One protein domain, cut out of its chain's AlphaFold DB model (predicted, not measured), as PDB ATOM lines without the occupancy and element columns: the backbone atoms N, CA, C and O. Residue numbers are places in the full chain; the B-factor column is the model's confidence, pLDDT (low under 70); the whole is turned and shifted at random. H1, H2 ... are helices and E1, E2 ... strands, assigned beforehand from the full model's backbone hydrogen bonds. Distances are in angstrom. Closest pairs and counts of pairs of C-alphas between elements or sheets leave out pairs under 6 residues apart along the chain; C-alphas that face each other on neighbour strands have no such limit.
ATOM      1  N   GLU A  10     177.656 171.783 149.170       91.75
ATOM      2  CA  GLU A  10     178.763 172.743 149.040       91.75
ATOM      3  C   GLU A  10     179.771 172.319 147.969       91.75
ATOM      4  O   GLU A  10     180.365 173.154 147.284       91.75
ATOM      5  N   ASP A  11     179.957 171.008 147.815       89.25
ATOM      6  CA  ASP A  11     180.769 170.459 146.749       89.25
ATOM      7  C   ASP A  11     179.987 170.460 145.441       89.25
ATOM      8  O   ASP A  11     180.512 170.970 144.457       89.25
ATOM      9  N   ALA A  12     178.735 169.984 145.436       87.38
ATOM     10  CA  ALA A  12     177.853 169.974 144.262       87.38
ATOM     11  C   ALA A  12     177.827 171.308 143.501       87.38
ATOM     12  O   ALA A  12     178.080 171.343 142.295       87.38
ATOM     13  N   LEU A  13     177.635 172.413 144.224       87.56
ATOM     14  CA  LEU A  13     177.565 173.769 143.674       87.56
ATOM     15  C   LEU A  13     178.784 174.174 142.822       87.56
ATOM     16  O   LEU A  13     178.694 175.111 142.034       87.56
ATOM     17  N   LYS A  14     179.922 173.480 142.950       86.56
ATOM     18  CA  LYS A  14     181.149 173.773 142.195       86.56
ATOM     19  C   LYS A  14     181.114 173.265 140.748       86.56
ATOM     20  O   LYS A  14     181.937 173.714 139.955       86.56
ATOM     21  N   PHE A  15     180.240 172.317 140.402       81.38
ATOM     22  CA  PHE A  15     180.278 171.640 139.091       81.38
ATOM     23  C   PHE A  15     178.911 171.326 138.469       81.38
ATOM     24  O   PHE A  15     178.877 170.749 137.383       81.38
ATOM     25  N   CYS A  16     177.792 171.699 139.092       81.38
ATOM     26  CA  CYS A  16     176.461 171.482 138.519       81.38
ATOM     27  C   CYS A  16     175.503 172.656 138.745       81.38
ATOM     28  O   CYS A  16     175.723 173.506 139.606       81.38
ATOM     29  N   CYS A  17     174.408 172.670 137.982       86.12
ATOM     30  CA  CYS A  17     173.311 173.610 138.187       86.12
ATOM     31  C   CYS A  17     172.465 173.133 139.366       86.12
ATOM     32  O   CYS A  17     171.836 172.080 139.267       86.12
ATOM     33  N   CYS A  18     172.444 173.903 140.453       92.12
ATOM     34  CA  CYS A  18     171.580 173.640 141.597       92.12
ATOM     35  C   CYS A  18     170.537 174.746 141.758       92.12
ATOM     36  O   CYS A  18     170.851 175.922 141.580       92.12
ATOM     37  N   SER A  19     169.316 174.363 142.117       94.31
ATOM     38  CA  SER A  19     168.216 175.271 142.414       94.31
ATOM     39  C   SER A  19     167.587 174.908 143.761       94.31
ATOM     40  O   SER A  19     167.309 173.725 143.995       94.31
ATOM     41  N   PRO A  20     167.333 175.889 144.643       93.88
ATOM     42  CA  PRO A  20     166.542 175.654 145.838       93.88
ATOM     43  C   PRO A  20     165.094 175.339 145.455       93.88
ATOM     44  O   PRO A  20     164.503 176.014 144.611       93.88
ATOM     45  N   TYR A  21     164.502 174.355 146.123       94.12
ATOM     46  CA  TYR A  21     163.075 174.075 146.038       94.12
ATOM     47  C   TYR A  21     162.562 173.608 147.398       94.12
ATOM     48  O   TYR A  21     162.988 172.572 147.911       94.12
ATOM     49  N   ARG A  22     161.640 174.385 147.983       89.44
ATOM     50  CA  ARG A  22     161.170 174.214 149.368       89.44
ATOM     51  C   ARG A  22     162.350 174.234 150.357       89.44
ATOM     52  O   ARG A  22     163.115 175.192 150.363       89.44
ATOM     53  N   ASP A  23     162.482 173.204 151.181       88.50
ATOM     54  CA  ASP A  23     163.533 172.966 152.174       88.50
ATOM     55  C   ASP A  23     164.721 172.152 151.618       88.50
ATOM     56  O   ASP A  23     165.542 171.646 152.379       88.50
ATOM     57  N   ARG A  24     164.813 171.991 150.290       91.31
ATOM     58  CA  ARG A  24     165.792 171.123 149.619       91.31
ATOM     59  C   ARG A  24     166.545 171.851 148.511       91.31
ATOM     60  O   ARG A  24     166.126 172.901 148.024       91.31
ATOM     61  N   GLN A  25     167.656 171.264 148.076       94.19
ATOM     62  CA  GLN A  25     168.424 171.714 146.911       94.19
ATOM     63  C   GLN A  25     168.398 170.636 145.830       94.19
ATOM     64  O   GLN A  25     168.786 169.495 146.078       94.19
ATOM     65  N   ILE A  26     167.949 170.996 144.630       94.50
ATOM     66  CA  ILE A  26     167.928 170.119 143.458       94.50
ATOM     67  C   ILE A  26     169.148 170.446 142.612       94.50
ATOM     68  O   ILE A  26     169.273 171.576 142.156       94.50
ATOM     69  N   CYS A  27     170.010 169.474 142.345       93.31
ATOM     70  CA  CYS A  27     171.156 169.638 141.460       93.31
ATOM     71  C   CYS A  27     171.030 168.733 140.234       93.31
ATOM     72  O   CYS A  27     170.812 167.529 140.376       93.31
ATOM     73  N   ILE A  28     171.195 169.302 139.039       92.00
ATOM     74  CA  ILE A  28     171.138 168.582 137.764       92.00
ATOM     75  C   ILE A  28     172.550 168.382 137.212       92.00
ATOM     76  O   ILE A  28     173.315 169.332 137.042       92.00
ATOM     77  N   TYR A  29     172.876 167.131 136.898       86.44
ATOM     78  CA  TYR A  29     174.179 166.690 136.417       86.44
ATOM     79  C   TYR A  29     174.089 166.223 134.973       86.44
ATOM     80  O   TYR A  29     173.217 165.426 134.624       86.44
ATOM     81  N   ALA A  30     175.057 166.648 134.168       80.19
ATOM     82  CA  ALA A  30     175.360 166.028 132.889       80.19
ATOM     83  C   ALA A  30     176.632 165.187 133.053       80.19
ATOM     84  O   ALA A  30     177.684 165.707 133.427       80.19
ATOM     85  N   GLY A  31     176.537 163.882 132.807       68.88
ATOM     86  CA  GLY A  31     177.670 162.963 132.873       68.88
ATOM     87  C   GLY A  31     177.996 162.347 131.514       68.88
ATOM     88  O   GLY A  31     177.111 162.135 130.686       68.88
ATOM     89  N   GLY A  32     179.277 162.039 131.290       57.97
ATOM     90  CA  GLY A  32     179.739 161.243 130.150       57.97
ATOM     91  C   GLY A  32     179.857 159.764 130.526       57.97
ATOM     92  O   GLY A  32     180.510 159.423 131.515       57.97
ATOM     93  N   GLY A  33     179.209 158.875 129.769       53.28
ATOM     94  CA  GLY A  33     179.307 157.425 129.964       53.28
ATOM     95  C   GLY A  33     180.682 156.850 129.590       53.28
ATOM     96  O   GLY A  33     181.317 157.289 128.636       53.28
ATOM     97  N   SER A  34     181.147 155.830 130.323       49.78
ATOM     98  CA  SER A  34     182.460 155.187 130.121       49.78
ATOM     99  C   SER A  34     182.487 154.067 129.069       49.78
ATOM    100  O   SER A  34     183.548 153.492 128.847       49.78
ATOM    101  N   ASN A  35     181.356 153.722 128.439       46.91
ATOM    102  CA  ASN A  35     181.258 152.520 127.589       46.91
ATOM    103  C   ASN A  35     181.138 152.808 126.080       46.91
ATOM    104  O   ASN A  35     181.296 151.900 125.269       46.91
ATOM    105  N   SER A  36     180.918 154.061 125.695       45.66
ATOM    106  CA  SER A  36     180.931 154.554 124.314       45.66
ATOM    107  C   SER A  36     181.074 156.075 124.390       45.66
ATOM    108  O   SER A  36     180.430 156.720 125.212       45.66
ATOM    109  N   GLN A  37     181.946 156.674 123.582       43.59
ATOM    110  CA  GLN A  37     182.346 158.087 123.697       43.59
ATOM    111  C   GLN A  37     181.233 159.126 123.400       43.59
ATOM    112  O   GLN A  37     181.549 160.298 123.210       43.59
ATOM    113  N   HIS A  38     179.946 158.752 123.381       47.34
ATOM    114  CA  HIS A  38     178.848 159.632 122.951       47.34
ATOM    115  C   HIS A  38     177.549 159.581 123.778       47.34
ATOM    116  O   HIS A  38     176.626 160.325 123.453       47.34
ATOM    117  N   ASP A  39     177.461 158.803 124.862       55.44
ATOM    118  CA  ASP A  39     176.246 158.791 125.691       55.44
ATOM    119  C   ASP A  39     176.354 159.819 126.824       55.44
ATOM    120  O   ASP A  39     176.888 159.556 127.907       55.44
ATOM    121  N   MET A  40     175.852 161.022 126.543       66.00
ATOM    122  CA  MET A  40     175.550 162.025 127.557       66.00
ATOM    123  C   MET A  40     174.305 161.566 128.323       66.00
ATOM    124  O   MET A  40     173.269 161.296 127.714       66.00
ATOM    125  N   TYR A  41     174.393 161.470 129.647       73.81
ATOM    126  CA  TYR A  41     173.227 161.220 130.490       73.81
ATOM    127  C   TYR A  41     172.953 162.416 131.389       73.81
ATOM    128  O   TYR A  41     173.874 163.089 131.856       73.81
ATOM    129  N   TRP A  42     171.672 162.619 131.666       83.88
ATOM    130  CA  TRP A  42     171.206 163.543 132.682       83.88
ATOM    131  C   TRP A  42     170.906 162.768 133.962       83.88
ATOM    132  O   TRP A  42     170.328 161.679 133.930       83.88
ATOM    133  N   ALA A  43     171.318 163.313 135.093       86.56
ATOM    134  CA  ALA A  43     171.014 162.791 136.415       86.56
ATOM    135  C   ALA A  43     170.649 163.944 137.346       86.56
ATOM    136  O   ALA A  43     170.966 165.098 137.066       86.56
ATOM    137  N   TYR A  44     169.995 163.629 138.453       90.12
ATOM    138  CA  TYR A  44     169.690 164.598 139.493       90.12
ATOM    139  C   TYR A  44     170.190 164.095 140.843       90.12
ATOM    140  O   TYR A  44     170.223 162.889 141.091       90.12
ATOM    141  N   ALA A  45     170.554 165.021 141.723       90.62
ATOM    142  CA  ALA A  45     170.684 164.761 143.148       90.62
ATOM    143  C   ALA A  45     169.831 165.762 143.924       90.62
ATOM    144  O   ALA A  45     169.713 166.921 143.530       90.62
ATOM    145  N   ILE A  46     169.235 165.299 145.018       90.06
ATOM    146  CA  ILE A  46     168.472 166.140 145.939       90.06
ATOM    147  C   ILE A  46     169.193 166.118 147.280       90.06
ATOM    148  O   ILE A  46     169.552 165.041 147.766       90.06
ATOM    149  N   TYR A  47     169.410 167.302 147.839       91.75
ATOM    150  CA  TYR A  47     170.021 167.514 149.145       91.75
ATOM    151  C   TYR A  47     168.978 168.069 150.113       91.75
ATOM    152  O   TYR A  47     168.122 168.860 149.706       91.75
ATOM    153  N   ASP A  48     169.042 167.645 151.370       89.38
ATOM    154  CA  ASP A  48     168.191 168.171 152.436       89.38
ATOM    155  C   ASP A  48     168.630 169.566 152.914       89.38
ATOM    156  O   ASP A  48     169.584 170.160 152.404       89.38
ATOM    157  N   GLU A  49     167.918 170.094 153.911       89.75
ATOM    158  CA  GLU A  49     168.197 171.392 154.531       89.75
ATOM    159  C   GLU A  49     169.601 171.456 155.167       89.75
ATOM    160  O   GLU A  49     170.232 172.514 155.177       89.75
ATOM    161  N   ALA A  50     170.127 170.326 155.655       89.81
ATOM    162  CA  ALA A  50     171.474 170.229 156.221       89.81
ATOM    163  C   ALA A  50     172.572 170.164 155.142       89.81
ATOM    164  O   ALA A  50     173.771 170.230 155.453       89.81
ATOM    165  N   GLY A  51     172.171 170.056 153.874       88.38
ATOM    166  CA  GLY A  51     173.056 169.962 152.727       88.38
ATOM    167  C   GLY A  51     173.586 168.555 152.475       88.38
ATOM    168  O   GLY A  51     174.564 168.422 151.734       88.38
ATOM    169  N   ASP A  52     172.975 167.529 153.072       88.88
ATOM    170  CA  ASP A  52     173.317 166.127 152.860       88.88
ATOM    171  C   ASP A  52     172.501 165.545 151.706       88.88
ATOM    172  O   ASP A  52     171.302 165.788 151.556       88.88
ATOM    173  N   ARG A  53     173.162 164.772 150.842       88.06
ATOM    174  CA  ARG A  53     172.518 164.146 149.688       88.06
ATOM    175  C   ARG A  53     171.538 163.070 150.146       88.06
ATOM    176  O   ARG A  53     171.940 162.032 150.665       88.06
ATOM    177  N   THR A  54     170.256 163.263 149.855       82.00
ATOM    178  CA  THR A  54     169.198 162.302 150.194       82.00
ATOM    179  C   THR A  54     168.793 161.420 149.022       82.00
ATOM    180  O   THR A  54     168.292 160.318 149.236       82.00
ATOM    181  N   ASN A  55     168.984 161.877 147.780       83.19
ATOM    182  CA  ASN A  55     168.689 161.066 146.600       83.19
ATOM    183  C   ASN A  55     169.653 161.337 145.436       83.19
ATOM    184  O   ASN A  55     170.185 162.440 145.305       83.19
ATOM    185  N   TYR A  56     169.849 160.328 144.586       85.25
ATOM    186  CA  TYR A  56     170.588 160.408 143.329       85.25
ATOM    187  C   TYR A  56     170.059 159.378 142.324       85.25
ATOM    188  O   TYR A  56     170.174 158.172 142.557       85.25
ATOM    189  N   GLU A  57     169.535 159.840 141.188       83.50
ATOM    190  CA  GLU A  57     169.064 158.965 140.109       83.50
ATOM    191  C   GLU A  57     169.285 159.586 138.719       83.50
ATOM    192  O   GLU A  57     169.530 160.783 138.566       83.50
ATOM    193  N   TYR A  58     169.180 158.755 137.680       84.06
ATOM    194  CA  TYR A  58     169.165 159.213 136.292       84.06
ATOM    195  C   TYR A  58     167.824 159.866 135.954       84.06
ATOM    196  O   TYR A  58     166.765 159.339 136.304       84.06
ATOM    197  N   LEU A  59     167.868 160.975 135.219       82.94
ATOM    198  CA  LEU A  59     166.665 161.602 134.689       82.94
ATOM    199  C   LEU A  59     166.076 160.755 133.546       82.94
ATOM    200  O   LEU A  59     166.820 160.107 132.796       82.94
ATOM    201  N   PRO A  60     164.742 160.744 133.378       82.62
ATOM    202  CA  PRO A  60     164.111 160.122 132.223       82.62
ATOM    203  C   PRO A  60     164.645 160.701 130.908       82.62
ATOM    204  O   PRO A  60     164.919 161.892 130.811       82.62
ATOM    205  N   LYS A  61     164.681 159.885 129.846       79.88
ATOM    206  CA  LYS A  61     165.069 160.340 128.491       79.88
ATOM    207  C   LYS A  61     164.169 161.450 127.924       79.88
ATOM    208  O   LYS A  61     164.495 162.020 126.892       79.88
ATOM    209  N   THR A  62     163.020 161.695 128.552       79.81
ATOM    210  CA  THR A  62     162.089 162.773 128.205       79.81
ATOM    211  C   THR A  62     162.516 164.133 128.751       79.81
ATOM    212  O   THR A  62     161.986 165.127 128.277       79.81
ATOM    213  N   CYS A  63     163.428 164.193 129.726       83.38
ATOM    214  CA  CYS A  63     164.015 165.447 130.194       83.38
ATOM    215  C   CYS A  63     165.159 165.829 129.250       83.38
ATOM    216  O   CYS A  63     166.169 165.123 129.195       83.38
ATOM    217  N   LEU A  64     164.978 166.894 128.466       81.69
ATOM    218  CA  LEU A  64     165.911 167.245 127.390       81.69
ATOM    219  C   LEU A  64     166.968 168.266 127.823       81.69
ATOM    220  O   LEU A  64     168.042 168.325 127.222       81.69
ATOM    221  N   ASP A  65     166.682 169.028 128.873       85.94
ATOM    222  CA  ASP A  65     167.543 170.073 129.408       85.94
ATOM    223  C   ASP A  65     167.442 170.187 130.943       85.94
ATOM    224  O   ASP A  65     166.802 169.374 131.622       85.94
ATOM    225  N   VAL A  66     168.137 171.186 131.496       86.69
ATOM    226  CA  VAL A  66     168.169 171.462 132.938       86.69
ATOM    227  C   VAL A  66     166.790 171.854 133.461       86.69
ATOM    228  O   VAL A  66     166.431 171.403 134.544       86.69
ATOM    229  N   ASP A  67     166.010 172.634 132.714       90.56
ATOM    230  CA  ASP A  67     164.704 173.128 133.162       90.56
ATOM    231  C   ASP A  67     163.678 171.989 133.220       90.56
ATOM    232  O   ASP A  67     162.917 171.873 134.183       90.56
ATOM    233  N   ASP A  68     163.698 171.087 132.236       88.62
ATOM    234  CA  ASP A  68     162.924 169.847 132.261       88.62
ATOM    235  C   ASP A  68     163.337 168.935 133.419       88.62
ATOM    236  O   ASP A  68     162.484 168.307 134.054       88.62
ATOM    237  N   GLY A  69     164.640 168.853 133.700       88.62
ATOM    238  CA  GLY A  69     165.178 168.115 134.837       88.62
ATOM    239  C   GLY A  69     164.724 168.695 136.176       88.62
ATOM    240  O   GLY A  69     164.278 167.946 137.047       88.62
ATOM    241  N   LEU A  70     164.788 170.021 136.328       91.81
ATOM    242  CA  LEU A  70     164.326 170.733 137.518       91.81
ATOM    243  C   LEU A  70     162.829 170.522 137.720       91.81
ATOM    244  O   LEU A  70     162.443 170.021 138.769       91.81
ATOM    245  N   ARG A  71     161.998 170.769 136.703       92.06
ATOM    246  CA  ARG A  71     160.542 170.553 136.769       92.06
ATOM    247  C   ARG A  71     160.178 169.112 137.128       92.06
ATOM    248  O   ARG A  71     159.299 168.891 137.955       92.06
ATOM    249  N   PHE A  72     160.873 168.124 136.559       88.81
ATOM    250  CA  PHE A  72     160.694 166.723 136.950       88.81
ATOM    251  C   PHE A  72     160.998 166.502 138.440       88.81
ATOM    252  O   PHE A  72     160.245 165.811 139.128       88.81
ATOM    253  N   CYS A  73     162.084 167.090 138.949       87.88
ATOM    254  CA  CYS A  73     162.470 166.985 140.355       87.88
ATOM    255  C   CYS A  73     161.516 167.742 141.288       87.88
ATOM    256  O   CYS A  73     161.231 167.253 142.376       87.88
ATOM    257  N   GLU A  74     160.993 168.896 140.878       90.88
ATOM    258  CA  GLU A  74     159.971 169.639 141.622       90.88
ATOM    259  C   GLU A  74     158.689 168.815 141.745       90.88
ATOM    260  O   GLU A  74     158.206 168.600 142.852       90.88
ATOM    261  N   GLU A  75     158.193 168.244 140.641       86.50
ATOM    262  CA  GLU A  75     157.040 167.337 140.673       86.50
ATOM    263  C   GLU A  75     157.297 166.102 141.542       86.50
ATOM    264  O   GLU A  75     156.384 165.582 142.190       86.50
ATOM    265  N   LEU A  76     158.529 165.595 141.531       81.81
ATOM    266  CA  LEU A  76     158.948 164.482 142.367       81.81
ATOM    267  C   LEU A  76     158.908 164.876 143.850       81.81
ATOM    268  O   LEU A  76     158.311 164.148 144.637       81.81
ATOM    269  N   ILE A  77     159.460 166.036 144.219       82.88
ATOM    270  CA  ILE A  77     159.449 166.559 145.593       82.88
ATOM    271  C   ILE A  77     158.024 166.889 146.048       82.88
ATOM    272  O   ILE A  77     157.635 166.517 147.152       82.88
ATOM    273  N   ASP A  78     157.197 167.488 145.196       85.25
ATOM    274  CA  ASP A  78     155.779 167.718 145.475       85.25
ATOM    275  C   ASP A  78     155.061 166.403 145.769       85.25
ATOM    276  O   ASP A  78     154.339 166.269 146.763       85.25
ATOM    277  N   LYS A  79     155.324 165.386 144.944       77.50
ATOM    278  CA  LYS A  79     154.831 164.033 145.185       77.50
ATOM    279  C   LYS A  79     155.453 163.406 146.416       77.50
ATOM    280  O   LYS A  79     154.794 162.527 146.950       77.50
ATOM    281  N   TRP A  80     156.647 163.787 146.878       76.88
ATOM    282  CA  TRP A  80     157.287 163.306 148.116       76.88
ATOM    283  C   TRP A  80     156.671 163.920 149.363       76.88
ATOM    284  O   TRP A  80     156.400 163.216 150.333       76.88
ATOM    285  N   ASP A  81     156.345 165.197 149.302       77.25
ATOM    286  CA  ASP A  81     155.802 165.943 150.428       77.25
ATOM    287  C   ASP A  81     154.283 165.824 150.542       77.25
ATOM    288  O   ASP A  81     153.724 166.108 151.601       77.25
ATOM    289  N   ALA A  82     153.604 165.369 149.483       79.25
ATOM    290  CA  ALA A  82     152.170 165.117 149.532       79.25
ATOM    291  C   ALA A  82     151.811 164.188 150.714       79.25
ATOM    292  O   ALA A  82     152.452 163.142 150.898       79.25
TER     293      ALA A  82
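AT A GLANCE: This is residues 10 to 82 of the 262 residues of an uncharacterized protein of Nostoc sp. TCL240-02 (UniProt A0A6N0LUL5). Picture one strongly twisted sheet of four strands, a slab with a single helix, H1, laid slantwise over one face, while the opposite face has no named helix over it. The two inner strands, E2 and E3, make a long hairpin, and its turn, residues 33 to 39, lies at one end of the longest axis. The printed part has 73 residues, with four named strands and then one named helix: E1, E2, E3, E4, H1. The sheet's order is E1 - E2 - E3 - E4, all antiparallel, and the class is mixed, helices and strands. The whole is compact, with a radius of gyration of the C-alphas of 12.4 A and spans of 38 by 26 by 17 A.

IN THESE COORDINATES: Find C-alpha 24 at (165.792, 171.123, 149.619); from there E2, residues 24 to 32, runs 25.9 A to C-alpha 32 at (179.739, 161.243, 130.150). E3, residues 40 to 47, runs 23.0 A. Look for the edge strands at residues 17 to 21, which are E1, and at residues 53 to 58, which are E4. H1, residues 66 to 81, is 22.1 A long and ends at C-alpha 81, (155.802, 165.943, 150.428).

HOW THE PARTS SIT: Start at the hairpin of E2 and E3, antiparallel at 158 degrees between their directions, and find N 29 and O 43 within hydrogen-bond range at 2.8 A. On one side of E2, E1 makes a hairpin with it at 156 degrees; there N 19 and O 26 are 2.8 A apart. Beside E3, E4 makes a hairpin with it at 160 degrees, and N 44 and O 57 are 2.9 A apart. The four strands form a meander, each strand the antiparallel neighbour of the one before. E1 and E4 are apart. H1 is on the sheet, and its height over the sheet is 7.8 A; H1 and the sheet E1 E2 E3 E4 form two layers, a helix on one face of a sheet. It lies over E2 and E3, slantwise to the strands, at 42 degrees to E2 on the local plane. The closest C-alphas of E2 and H1 are those of Ile 28 and Val 66, 6.4 A apart. In H1 every O i to N i+4 pair is within hydrogen-bond range.

THE WHOLE: The two C-alphas farthest apart are those of Gln 37 and Ala 82, at 40.3 A. The printed part has no cut. The links E1 to E2 and E3 to E4 are tight, those from E2 to E3 and from E4 to H1 are short, and no link is long. The model's mean pLDDT over the printed part is 82.2; look at residues 31 to 40 for the values under 70.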